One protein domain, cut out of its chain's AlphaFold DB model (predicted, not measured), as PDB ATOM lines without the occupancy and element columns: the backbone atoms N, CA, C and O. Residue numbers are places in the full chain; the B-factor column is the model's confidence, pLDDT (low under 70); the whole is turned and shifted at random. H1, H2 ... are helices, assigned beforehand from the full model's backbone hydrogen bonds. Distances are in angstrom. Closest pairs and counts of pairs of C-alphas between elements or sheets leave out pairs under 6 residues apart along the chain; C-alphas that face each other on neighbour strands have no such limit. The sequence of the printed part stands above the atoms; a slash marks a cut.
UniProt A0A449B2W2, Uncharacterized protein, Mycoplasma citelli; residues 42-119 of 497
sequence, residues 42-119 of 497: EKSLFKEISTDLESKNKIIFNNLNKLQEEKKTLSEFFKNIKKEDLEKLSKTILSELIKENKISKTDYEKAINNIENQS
ATOM      1  N   GLU A  42     153.878 174.840 129.755       45.84
ATOM      2  CA  GLU A  42     153.369 174.130 128.572       45.84
ATOM      3  C   GLU A  42     154.101 174.554 127.294       45.84
ATOM      4  O   GLU A  42     154.464 173.711 126.476       45.84
ATOM      5  N   LYS A  43     154.390 175.853 127.139       47.81
ATOM      6  CA  LYS A  43     155.135 176.367 125.982       47.81
ATOM      7  C   LYS A  43     156.595 175.910 125.977       47.81
ATOM      8  O   LYS A  43     157.117 175.590 124.909       47.81
ATOM      9  N   SER A  44     157.265 175.886 127.134       58.62
ATOM     10  CA  SER A  44     158.637 175.371 127.230       58.62
ATOM     11  C   SER A  44     158.686 173.872 126.960       58.62
ATOM     12  O   SER A  44     159.540 173.433 126.196       58.62
ATOM     13  N   LEU A  45     157.723 173.119 127.498       53.22
ATOM     14  CA  LEU A  45     157.600 171.684 127.267       53.22
ATOM     15  C   LEU A  45     157.348 171.370 125.789       53.22
ATOM     16  O   LEU A  45     158.001 170.505 125.221       53.22
ATOM     17  N   PHE A  46     156.450 172.108 125.131       46.69
ATOM     18  CA  PHE A  46     156.184 171.916 123.706       46.69
ATOM     19  C   PHE A  46     157.424 172.200 122.853       46.69
ATOM     20  O   PHE A  46     157.713 171.474 121.904       46.69
ATOM     21  N   LYS A  47     158.199 173.231 123.212       57.75
ATOM     22  CA  LYS A  47     159.468 173.534 122.546       57.75
ATOM     23  C   LYS A  47     160.496 172.417 122.752       57.75
ATOM     24  O   LYS A  47     161.196 172.070 121.805       57.75
ATOM     25  N   GLU A  48     160.579 171.857 123.956       64.44
ATOM     26  CA  GLU A  48     161.477 170.746 124.283       64.44
ATOM     27  C   GLU A  48     161.097 169.477 123.514       64.44
ATOM     28  O   GLU A  48     161.933 168.939 122.792       64.44
ATOM     29  N   ILE A  49     159.817 169.088 123.551       55.78
ATOM     30  CA  ILE A  49     159.282 167.952 122.791       55.78
ATOM     31  C   ILE A  49     159.507 168.160 121.291       55.78
ATOM     32  O   ILE A  49     159.981 167.254 120.617       55.78
ATOM     33  N   SER A  50     159.240 169.351 120.748       54.06
ATOM     34  CA  SER A  50     159.460 169.642 119.325       54.06
ATOM     35  C   SER A  50     160.934 169.530 118.931       54.06
ATOM     36  O   SER A  50     161.240 168.968 117.883       54.06
ATOM     37  N   THR A  51     161.845 170.043 119.763       69.00
ATOM     38  CA  THR A  51     163.294 169.984 119.507       69.00
ATOM     39  C   THR A  51     163.792 168.540 119.564       69.00
ATOM     40  O   THR A  51     164.585 168.104 118.727       69.00
ATOM     41  N   ASP A  52     163.301 167.769 120.531       68.69
ATOM     42  CA  ASP A  52     163.653 166.366 120.693       68.69
ATOM     43  C   ASP A  52     163.082 165.504 119.551       68.69
ATOM     44  O   ASP A  52     163.817 164.706 118.961       68.69
ATOM     45  N   LEU A  53     161.833 165.750 119.137       63.53
ATOM     46  CA  LEU A  53     161.202 165.119 117.975       63.53
ATOM     47  C   LEU A  53     161.969 165.391 116.685       63.53
ATOM     48  O   LEU A  53     162.224 164.448 115.931       63.53
ATOM     49  N   GLU A  54     162.361 166.642 116.446       68.75
ATOM     50  CA  GLU A  54     163.180 167.027 115.298       68.75
ATOM     51  C   GLU A  54     164.532 166.300 115.329       68.75
ATOM     52  O   GLU A  54     164.963 165.720 114.329       68.75
ATOM     53  N   SER A  55     165.170 166.231 116.502       80.62
ATOM     54  CA  SER A  55     166.472 165.579 116.668       80.62
ATOM     55  C   SER A  55     166.432 164.056 116.462       80.62
ATOM     56  O   SER A  55     167.356 163.496 115.861       80.62
ATOM     57  N   LYS A  56     165.360 163.385 116.907       74.38
ATOM     58  CA  LYS A  56     165.170 161.924 116.818       74.38
ATOM     59  C   LYS A  56     164.618 161.476 115.466       74.38
ATOM     60  O   LYS A  56     164.843 160.336 115.053       74.38
ATOM     61  N   ASN A  57     163.954 162.381 114.747       76.25
ATOM     62  CA  ASN A  57     163.329 162.115 113.451       76.25
ATOM     63  C   ASN A  57     163.925 162.966 112.321       76.25
ATOM     64  O   ASN A  57     163.239 163.241 111.337       76.25
ATOM     65  N   LYS A  58     165.215 163.326 112.417       79.75
ATOM     66  CA  LYS A  58     165.930 164.160 111.431       79.75
ATOM     67  C   LYS A  58     165.675 163.775 109.980       79.75
ATOM     68  O   LYS A  58     165.560 164.651 109.145       79.75
ATOM     69  N   ILE A  59     165.576 162.485 109.660       77.75
ATOM     70  CA  ILE A  59     165.329 162.033 108.281       77.75
ATOM     71  C   ILE A  59     163.965 162.530 107.774       77.75
ATOM     72  O   ILE A  59     163.880 163.045 106.665       77.75
ATOM     73  N   ILE A  60     162.918 162.436 108.597       73.25
ATOM     74  CA  ILE A  60     161.556 162.860 108.245       73.25
ATOM     75  C   ILE A  60     161.502 164.384 108.110       73.25
ATOM     76  O   ILE A  60     161.002 164.894 107.111       73.25
ATOM     77  N   PHE A  61     162.080 165.106 109.074       74.31
ATOM     78  CA  PHE A  61     162.110 166.571 109.057       74.31
ATOM     79  C   PHE A  61     163.010 167.137 107.950       74.31
ATOM     80  O   PHE A  61     162.635 168.104 107.297       74.31
ATOM     81  N   ASN A  62     164.139 166.498 107.640       78.81
ATOM     82  CA  ASN A  62     164.975 166.877 106.499       78.81
ATOM     83  C   ASN A  62     164.255 166.631 105.171       78.81
ATOM     84  O   ASN A  62     164.377 167.443 104.260       78.81
ATOM     85  N   ASN A  63     163.489 165.541 105.058       74.56
ATOM     86  CA  ASN A  63     162.668 165.288 103.876       74.56
ATOM     87  C   ASN A  63     161.546 166.332 103.742       74.56
ATOM     88  O   ASN A  63     161.311 166.808 102.637       74.56
ATOM     89  N   LEU A  64     160.905 166.738 104.845       67.50
ATOM     90  CA  LEU A  64     159.936 167.843 104.865       67.50
ATOM     91  C   LEU A  64     160.561 169.166 104.411       67.50
ATOM     92  O   LEU A  64     160.051 169.804 103.491       67.50
ATOM     93  N   ASN A  65     161.689 169.545 105.014       71.38
ATOM     94  CA  ASN A  65     162.389 170.792 104.705       71.38
ATOM     95  C   ASN A  65     162.857 170.818 103.245       71.38
ATOM     96  O   ASN A  65     162.653 171.808 102.546       71.38
ATOM     97  N   LYS A  66     163.389 169.699 102.741       76.50
ATOM     98  CA  LYS A  66     163.800 169.562 101.341       76.50
ATOM     99  C   LYS A  66     162.628 169.739 100.371       76.50
ATOM    100  O   LYS A  66     162.792 170.348  99.321       76.50
ATOM    101  N   LEU A  67     161.435 169.246 100.705       68.31
ATOM    102  CA  LEU A  67     160.251 169.438  99.859       68.31
ATOM    103  C   LEU A  67     159.746 170.881  99.877       68.31
ATOM    104  O   LEU A  67     159.317 171.383  98.839       68.31
ATOM    105  N   GLN A  68     159.852 171.557 101.022       62.09
ATOM    106  CA  GLN A  68     159.563 172.984 101.130       62.09
ATOM    107  C   GLN A  68     160.532 173.817 100.275       62.09
ATOM    108  O   GLN A  68     160.098 174.721  99.561       62.09
ATOM    109  N   GLU A  69     161.825 173.484 100.292       73.25
ATOM    110  CA  GLU A  69     162.849 174.113  99.445       73.25
ATOM    111  C   GLU A  69     162.611 173.845  97.950       73.25
ATOM    112  O   GLU A  69     162.742 174.749  97.122       73.25
ATOM    113  N   GLU A  70     162.196 172.626  97.598       76.62
ATOM    114  CA  GLU A  70     161.885 172.218  96.223       76.62
ATOM    115  C   GLU A  70     160.506 172.709  95.733       76.62
ATOM    116  O   GLU A  70     160.148 172.455  94.581       76.62
ATOM    117  N   LYS A  71     159.735 173.427  96.570       73.94
ATOM    118  CA  LYS A  71     158.346 173.862  96.306       73.94
ATOM    119  C   LYS A  71     157.424 172.720  95.866       73.94
ATOM    120  O   LYS A  71     156.506 172.919  95.069       73.94
ATOM    121  N   LYS A  72     157.682 171.518  96.367       74.00
ATOM    122  CA  LYS A  72     156.872 170.338  96.080       74.00
ATOM    123  C   LYS A  72     155.637 170.312  96.966       74.00
ATOM    124  O   LYS A  72     155.637 170.840  98.078       74.00
ATOM    125  N   THR A  73     154.573 169.711  96.453       74.75
ATOM    126  CA  THR A  73     153.278 169.647  97.133       74.75
ATOM    127  C   THR A  73     153.340 168.719  98.346       74.75
ATOM    128  O   THR A  73     154.112 167.755  98.383       74.75
ATOM    129  N   LEU A  74     152.485 168.959  99.344       61.66
ATOM    130  CA  LEU A  74     152.323 168.042 100.483       61.66
ATOM    131  C   LEU A  74     151.900 166.640 100.007       61.66
ATOM    132  O   LEU A  74     152.306 165.632 100.580       61.66
ATOM    133  N   SER A  75     151.163 166.561  98.899       69.88
ATOM    134  CA  SER A  75     150.820 165.305  98.227       69.88
ATOM    135  C   SER A  75     152.061 164.485  97.837       69.88
ATOM    136  O   SER A  75     152.107 163.273  98.072       69.88
ATOM    137  N   GLU A  76     153.114 165.123  97.312       74.56
ATOM    138  CA  GLU A  76     154.379 164.455  96.976       74.56
ATOM    139  C   GLU A  76     155.173 164.006  98.208       74.56
ATOM    140  O   GLU A  76     155.835 162.966  98.159       74.56
ATOM    141  N   PHE A  77     155.071 164.723  99.330       75.25
ATOM    142  CA  PHE A  77     155.641 164.273 100.603       75.25
ATOM    143  C   PHE A  77     155.032 162.944 101.046       75.25
ATOM    144  O   PHE A  77     155.749 161.969 101.286       75.25
ATOM    145  N   PHE A  78     153.701 162.878 101.089       72.00
ATOM    146  CA  PHE A  78     152.988 161.697 101.567       72.00
ATOM    147  C   PHE A  78     153.134 160.483 100.641       72.00
ATOM    148  O   PHE A  78     153.040 159.355 101.112       72.00
ATOM    149  N   LYS A  79     153.433 160.682  99.347       78.56
ATOM    150  CA  LYS A  79     153.785 159.580  98.427       78.56
ATOM    151  C   LYS A  79     155.112 158.903  98.779       78.56
ATOM    152  O   LYS A  79     155.293 157.732  98.462       78.56
ATOM    153  N   ASN A  80     156.032 159.644  99.394       79.56
ATOM    154  CA  ASN A  80     157.397 159.192  99.658       79.56
ATOM    155  C   ASN A  80     157.624 158.747 101.108       79.56
ATOM    156  O   ASN A  80     158.641 158.114 101.393       79.56
ATOM    157  N   ILE A  81     156.693 159.054 102.015       80.12
ATOM    158  CA  ILE A  81     156.706 158.532 103.381       80.12
ATOM    159  C   ILE A  81     156.454 157.025 103.360       80.12
ATOM    160  O   ILE A  81     155.458 156.552 102.805       80.12
ATOM    161  N   LYS A  82     157.314 156.269 104.043       86.44
ATOM    162  CA  LYS A  82     157.070 154.850 104.298       86.44
ATOM    163  C   LYS A  82     156.281 154.663 105.592       86.44
ATOM    164  O   LYS A  82     156.300 155.517 106.481       86.44
ATOM    165  N   LYS A  83     155.610 153.516 105.722       84.75
ATOM    166  CA  LYS A  83     154.867 153.156 106.940       84.75
ATOM    167  C   LYS A  83     155.777 153.213 108.163       84.75
ATOM    168  O   LYS A  83     155.420 153.800 109.178       84.75
ATOM    169  N   GLU A  84     156.985 152.688 108.015       86.94
ATOM    170  CA  GLU A  84     157.993 152.606 109.064       86.94
ATOM    171  C   GLU A  84     158.421 153.996 109.564       86.94
ATOM    172  O   GLU A  84     158.708 154.160 110.750       86.94
ATOM    173  N   ASP A  85     158.416 155.014 108.695       82.56
ATOM    174  CA  ASP A  85     158.752 156.390 109.070       82.56
ATOM    175  C   ASP A  85     157.667 156.993 109.977       82.56
ATOM    176  O   ASP A  85     157.973 157.589 111.013       82.56
ATOM    177  N   LEU A  86     156.389 156.789 109.643       75.44
ATOM    178  CA  LEU A  86     155.268 157.268 110.459       75.44
ATOM    179  C   LEU A  86     155.095 156.473 111.752       75.44
ATOM    180  O   LEU A  86     154.791 157.065 112.792       75.44
ATOM    181  N   GLU A  87     155.336 155.162 111.727       83.44
ATOM    182  CA  GLU A  87     155.388 154.348 112.941       83.44
ATOM    183  C   GLU A  87     156.490 154.853 113.874       83.44
ATOM    184  O   GLU A  87     156.244 155.064 115.061       83.44
ATOM    185  N   LYS A  88     157.690 155.113 113.341       86.75
ATOM    186  CA  LYS A  88     158.816 155.644 114.113       86.75
ATOM    187  C   LYS A  88     158.503 157.018 114.710       86.75
ATOM    188  O   LYS A  88     158.763 157.231 115.897       86.75
ATOM    189  N   LEU A  89     157.912 157.925 113.932       75.62
ATOM    190  CA  LEU A  89     157.507 159.246 114.418       75.62
ATOM    191  C   LEU A  89     156.468 159.127 115.539       75.62
ATOM    192  O   LEU A  89     156.650 159.696 116.614       75.62
ATOM    193  N   SER A  90     155.424 158.327 115.321       75.19
ATOM    194  CA  SER A  90     154.338 158.120 116.286       75.19
ATOM    195  C   SER A  90     154.849 157.493 117.586       75.19
ATOM    196  O   SER A  90     154.523 157.967 118.672       75.19
ATOM    197  N   LYS A  91     155.721 156.481 117.489       85.25
ATOM    198  CA  LYS A  91     156.395 155.864 118.643       85.25
ATOM    199  C   LYS A  91     157.253 156.872 119.404       85.25
ATOM    200  O   LYS A  91     157.250 156.857 120.633       85.25
ATOM    201  N   THR A  92     157.951 157.765 118.698       79.50
ATOM    202  CA  THR A  92     158.769 158.811 119.331       79.50
ATOM    203  C   THR A  92     157.900 159.811 120.097       79.50
ATOM    204  O   THR A  92     158.185 160.083 121.259       79.50
ATOM    205  N   ILE A  93     156.802 160.290 119.498       67.81
ATOM    206  CA  ILE A  93     155.849 161.205 120.153       67.81
ATOM    207  C   ILE A  93     155.271 160.562 121.415       67.81
ATOM    208  O   ILE A  93     155.314 161.152 122.491       67.81
ATOM    209  N   LEU A  94     154.778 159.327 121.304       70.88
ATOM    210  CA  LEU A  94     154.206 158.601 122.437       70.88
ATOM    211  C   LEU A  94     155.236 158.369 123.552       70.88
ATOM    212  O   LEU A  94     154.879 158.456 124.726       70.88
ATOM    213  N   SER A  95     156.500 158.114 123.198       85.69
ATOM    214  CA  SER A  95     157.592 157.904 124.160       85.69
ATOM    215  C   SER A  95     157.930 159.171 124.951       85.69
ATOM    216  O   SER A  95     158.152 159.096 126.157       85.69
ATOM    217  N   GLU A  96     157.920 160.341 124.309       79.12
ATOM    218  CA  GLU A  96     158.107 161.606 125.030       79.12
ATOM    219  C   GLU A  96     156.884 161.941 125.889       79.12
ATOM    220  O   GLU A  96     157.028 162.312 127.051       79.12
ATOM    221  N   LEU A  97     155.667 161.710 125.389       66.50
ATOM    222  CA  LEU A  97     154.450 161.955 126.168       66.50
ATOM    223  C   LEU A  97     154.366 161.087 127.434       66.50
ATOM    224  O   LEU A  97     153.920 161.580 128.472       66.50
ATOM    225  N   ILE A  98     154.786 159.816 127.382       89.00
ATOM    226  CA  ILE A  98     154.819 158.960 128.580       89.00
ATOM    227  C   ILE A  98     155.950 159.364 129.534       89.00
ATOM    228  O   ILE A  98     155.732 159.391 130.743       89.00
ATOM    229  N   LYS A  99     157.130 159.733 129.016       89.56
ATOM    230  CA  LYS A  99     158.265 160.218 129.822       89.56
ATOM    231  C   LYS A  99     157.900 161.477 130.616       89.56
ATOM    232  O   LYS A  99     158.264 161.592 131.782       89.56
ATOM    233  N   GLU A 100     157.101 162.354 130.018       83.19
ATOM    234  CA  GLU A 100     156.583 163.582 130.632       83.19
ATOM    235  C   GLU A 100     155.306 163.365 131.471       83.19
ATOM    236  O   GLU A 100     154.661 164.326 131.903       83.19
ATOM    237  N   ASN A 101     154.909 162.105 131.702       86.38
ATOM    238  CA  ASN A 101     153.695 161.709 132.427       86.38
ATOM    239  C   ASN A 101     152.401 162.358 131.884       86.38
ATOM    240  O   ASN A 101     151.462 162.614 132.640       86.38
ATOM    241  N   LYS A 102     152.336 162.654 130.578       78.81
ATOM    242  CA  LYS A 102     151.160 163.259 129.920       78.81
ATOM    243  C   LYS A 102     150.125 162.239 129.473       78.81
ATOM    244  O   LYS A 102     148.957 162.583 129.321       78.81
ATOM    245  N   ILE A 103     150.547 160.996 129.281       70.75
ATOM    246  CA  ILE A 103     149.670 159.865 128.987       70.75
ATOM    247  C   ILE A 103     149.936 158.748 129.987       70.75
ATOM    248  O   ILE A 103     151.053 158.595 130.486       70.75
ATOM    249  N   SER A 104     148.907 157.959 130.290       86.25
ATOM    250  CA  SER A 104     149.085 156.789 131.141       86.25
ATOM    251  C   SER A 104     149.887 155.710 130.405       86.25
ATOM    252  O   SER A 104     149.843 155.606 129.176       86.25
ATOM    253  N   LYS A 105     150.578 154.847 131.158       93.25
ATOM    254  CA  LYS A 105     151.262 153.675 130.591       93.25
ATOM    255  C   LYS A 105     150.306 152.789 129.785       93.25
ATOM    256  O   LYS A 105     150.670 152.298 128.724       93.25
ATOM    257  N   THR A 106     149.068 152.643 130.252       86.94
ATOM    258  CA  THR A 106     148.033 151.866 129.563       86.94
ATOM    259  C   THR A 106     147.635 152.488 128.222       86.94
ATOM    260  O   THR A 106     147.431 151.757 127.254       86.94
ATOM    261  N   ASP A 107     147.534 153.816 128.132       77.19
ATOM    262  CA  ASP A 107     147.193 154.500 126.876       77.19
ATOM    263  C   ASP A 107     148.347 154.453 125.877       77.19
ATOM    264  O   ASP A 107     148.119 154.223 124.690       77.19
ATOM    265  N   TYR A 108     149.583 154.583 126.364       89.44
ATOM    266  CA  TYR A 108     150.787 154.355 125.568       89.44
ATOM    267  C   TYR A 108     150.795 152.945 124.965       89.44
ATOM    268  O   TYR A 108     150.891 152.799 123.750       89.44
ATOM    269  N   GLU A 109     150.622 151.902 125.784       88.12
ATOM    270  CA  GLU A 109     150.628 150.506 125.325       88.12
ATOM    271  C   GLU A 109     149.521 150.234 124.297       88.12
ATOM    272  O   GLU A 109     149.772 149.602 123.269       88.12
ATOM    273  N   LYS A 110     148.312 150.771 124.514       83.12
ATOM    274  CA  LYS A 110     147.213 150.683 123.539       83.12
ATOM    275  C   LYS A 110     147.557 151.374 122.222       83.12
ATOM    276  O   LYS A 110     147.301 150.810 121.161       83.12
ATOM    277  N   ALA A 111     148.116 152.582 122.274       73.31
ATOM    278  CA  ALA A 111     148.468 153.346 121.084       73.31
ATOM    279  C   ALA A 111     149.592 152.668 120.285       73.31
ATOM    280  O   ALA A 111     149.472 152.534 119.070       73.31
ATOM    281  N   ILE A 112     150.628 152.159 120.960       86.44
ATOM    282  CA  ILE A 112     151.717 151.393 120.339       86.44
ATOM    283  C   ILE A 112     151.181 150.126 119.676       86.44
ATOM    284  O   ILE A 112     151.456 149.892 118.502       86.44
ATOM    285  N   ASN A 113     150.356 149.355 120.386       85.06
ATOM    286  CA  ASN A 113     149.762 148.139 119.841       85.06
ATOM    287  C   ASN A 113     148.862 148.441 118.629       85.06
ATOM    288  O   ASN A 113     148.834 147.677 117.670       85.06
ATOM    289  N   ASN A 114     148.148 149.570 118.627       76.12
ATOM    290  CA  ASN A 114     147.359 149.991 117.469       76.12
ATOM    291  C   ASN A 114     148.243 150.372 116.274       76.12
ATOM    292  O   ASN A 114     147.914 150.005 115.153       76.12
ATOM    293  N   ILE A 115     149.356 151.074 116.501       79.44
ATOM    294  CA  ILE A 115     150.316 151.443 115.449       79.44
ATOM    295  C   ILE A 115     150.948 150.188 114.833       79.44
ATOM    296  O   ILE A 115     151.037 150.075 113.614       79.44
ATOM    297  N   GLU A 116     151.342 149.218 115.659       83.62
ATOM    298  CA  GLU A 116     151.976 147.975 115.198       83.62
ATOM    299  C   GLU A 116     151.002 147.058 114.451       83.62
ATOM    300  O   GLU A 116     151.370 146.441 113.452       83.62
ATOM    301  N   ASN A 117     149.740 147.016 114.889       80.56
ATOM    302  CA  ASN A 117     148.703 146.191 114.267       80.56
ATOM    303  C   ASN A 117     147.965 146.887 113.116       80.56
ATOM    304  O   ASN A 117     147.097 146.267 112.495       80.56
ATOM    305  N   GLN A 118     148.278 148.150 112.810       81.50
ATOM    306  CA  GLN A 118     147.702 148.823 111.650       81.50
ATOM    307  C   GLN A 118     148.123 148.097 110.374       81.50
ATOM    308  O   GLN A 118     149.313 147.935 110.078       81.50
ATOM    309  N   SER A 119     147.136 147.665 109.592       80.19
ATOM    310  CA  SER A 119     147.401 146.996 108.326       80.19
ATOM    311  C   SER A 119     148.018 147.978 107.327       80.19
ATOM    312  O   SER A 119     147.774 149.186 107.360       80.19
TER     313      SER A 119
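What this domain is: This is residues 42 to 119 of the 497 residues of an uncharacterized protein of Mycoplasma citelli (UniProt A0A449B2W2). The longest helix, H4, runs through the middle of a flat domain, with H5 folded back beside it in a close helical hairpin and H1 crossing it on roughly the other side. Beyond the end where H4 begins, H2 and the short H3 make a second, looser helical hairpin, which forms the other end of the long axis from H5. The printed part has 78 residues, with five named helices in the order H1, H2, H3, H4, H5 and no named strand, and its class is all helix. It is only just loose, close to compact, with a radius of gyration of the C-alphas of 14.2 A, and the C-alphas span 40 by 35 by 15 A.

Where its parts are: H4 is residues 83 to 99, 24.2 A from first to last C-alpha, and begins with C-alpha 83 at (154.867, 153.156, 106.940). H5 is residues 105 to 117, 18.1 A long, and ends with C-alpha 117 at (148.703, 146.191, 114.267). H1, residues 42 to 56, is 20.6 A long and begins with C-alpha 42 at (153.369, 174.130, 128.572). H2 is residues 58 to 69, 15.9 A long, and H3 is residues 74 to 80, 10.2 A long.

How they stand to each other: H4 and H5 touch as a helical hairpin, at a shallow tilt of 3 degrees, opposite ways; their closest C-alphas, those of Leu 94 and Tyr 108, are 6.3 A apart. H1 touches H4 at a steep tilt of 39 degrees, opposite ways, and H4 does so with residues 89 to 96 alone; the closest C-alphas, those of Ile 49 and Glu 96, are 6.8 A apart. H1 and H5 are apart. H2 is close to H4 but not clearly touching, with the C-alphas of Ile 60 and Asp 85 closest at 7.1 A. H1 and H2 are also close but not clearly touching, with their lines about perpendicular at 85 degrees and the C-alphas of Glu 54 and Phe 61 closest at 6.3 A. H2 and H3, a helical hairpin, only just touch, with 3 pairs of C-alphas within 8 A; the closest are those of Leu 67 and Phe 77, 7.0 A apart. They stand at a steep tilt of 44 degrees, opposite ways, and H2 touches H3 with residues 63 to 67 alone. H3 is apart from H4. In H1, H2, H4 and H5 every O i to N i+4 pair is within hydrogen-bond range; in H3 it is 2 of 3.

The domain as a whole: The two C-alphas farthest apart, those of Glu 70 and Thr 106, are 41.4 A from each other. The printed part has no cut, and the four links between the helices are tight. The mean pLDDT of the printed part is 75.1; 20 residues are under 70, namely residues 42 to 54, 64, 67 to 68, 74 to 75, 93 and 97.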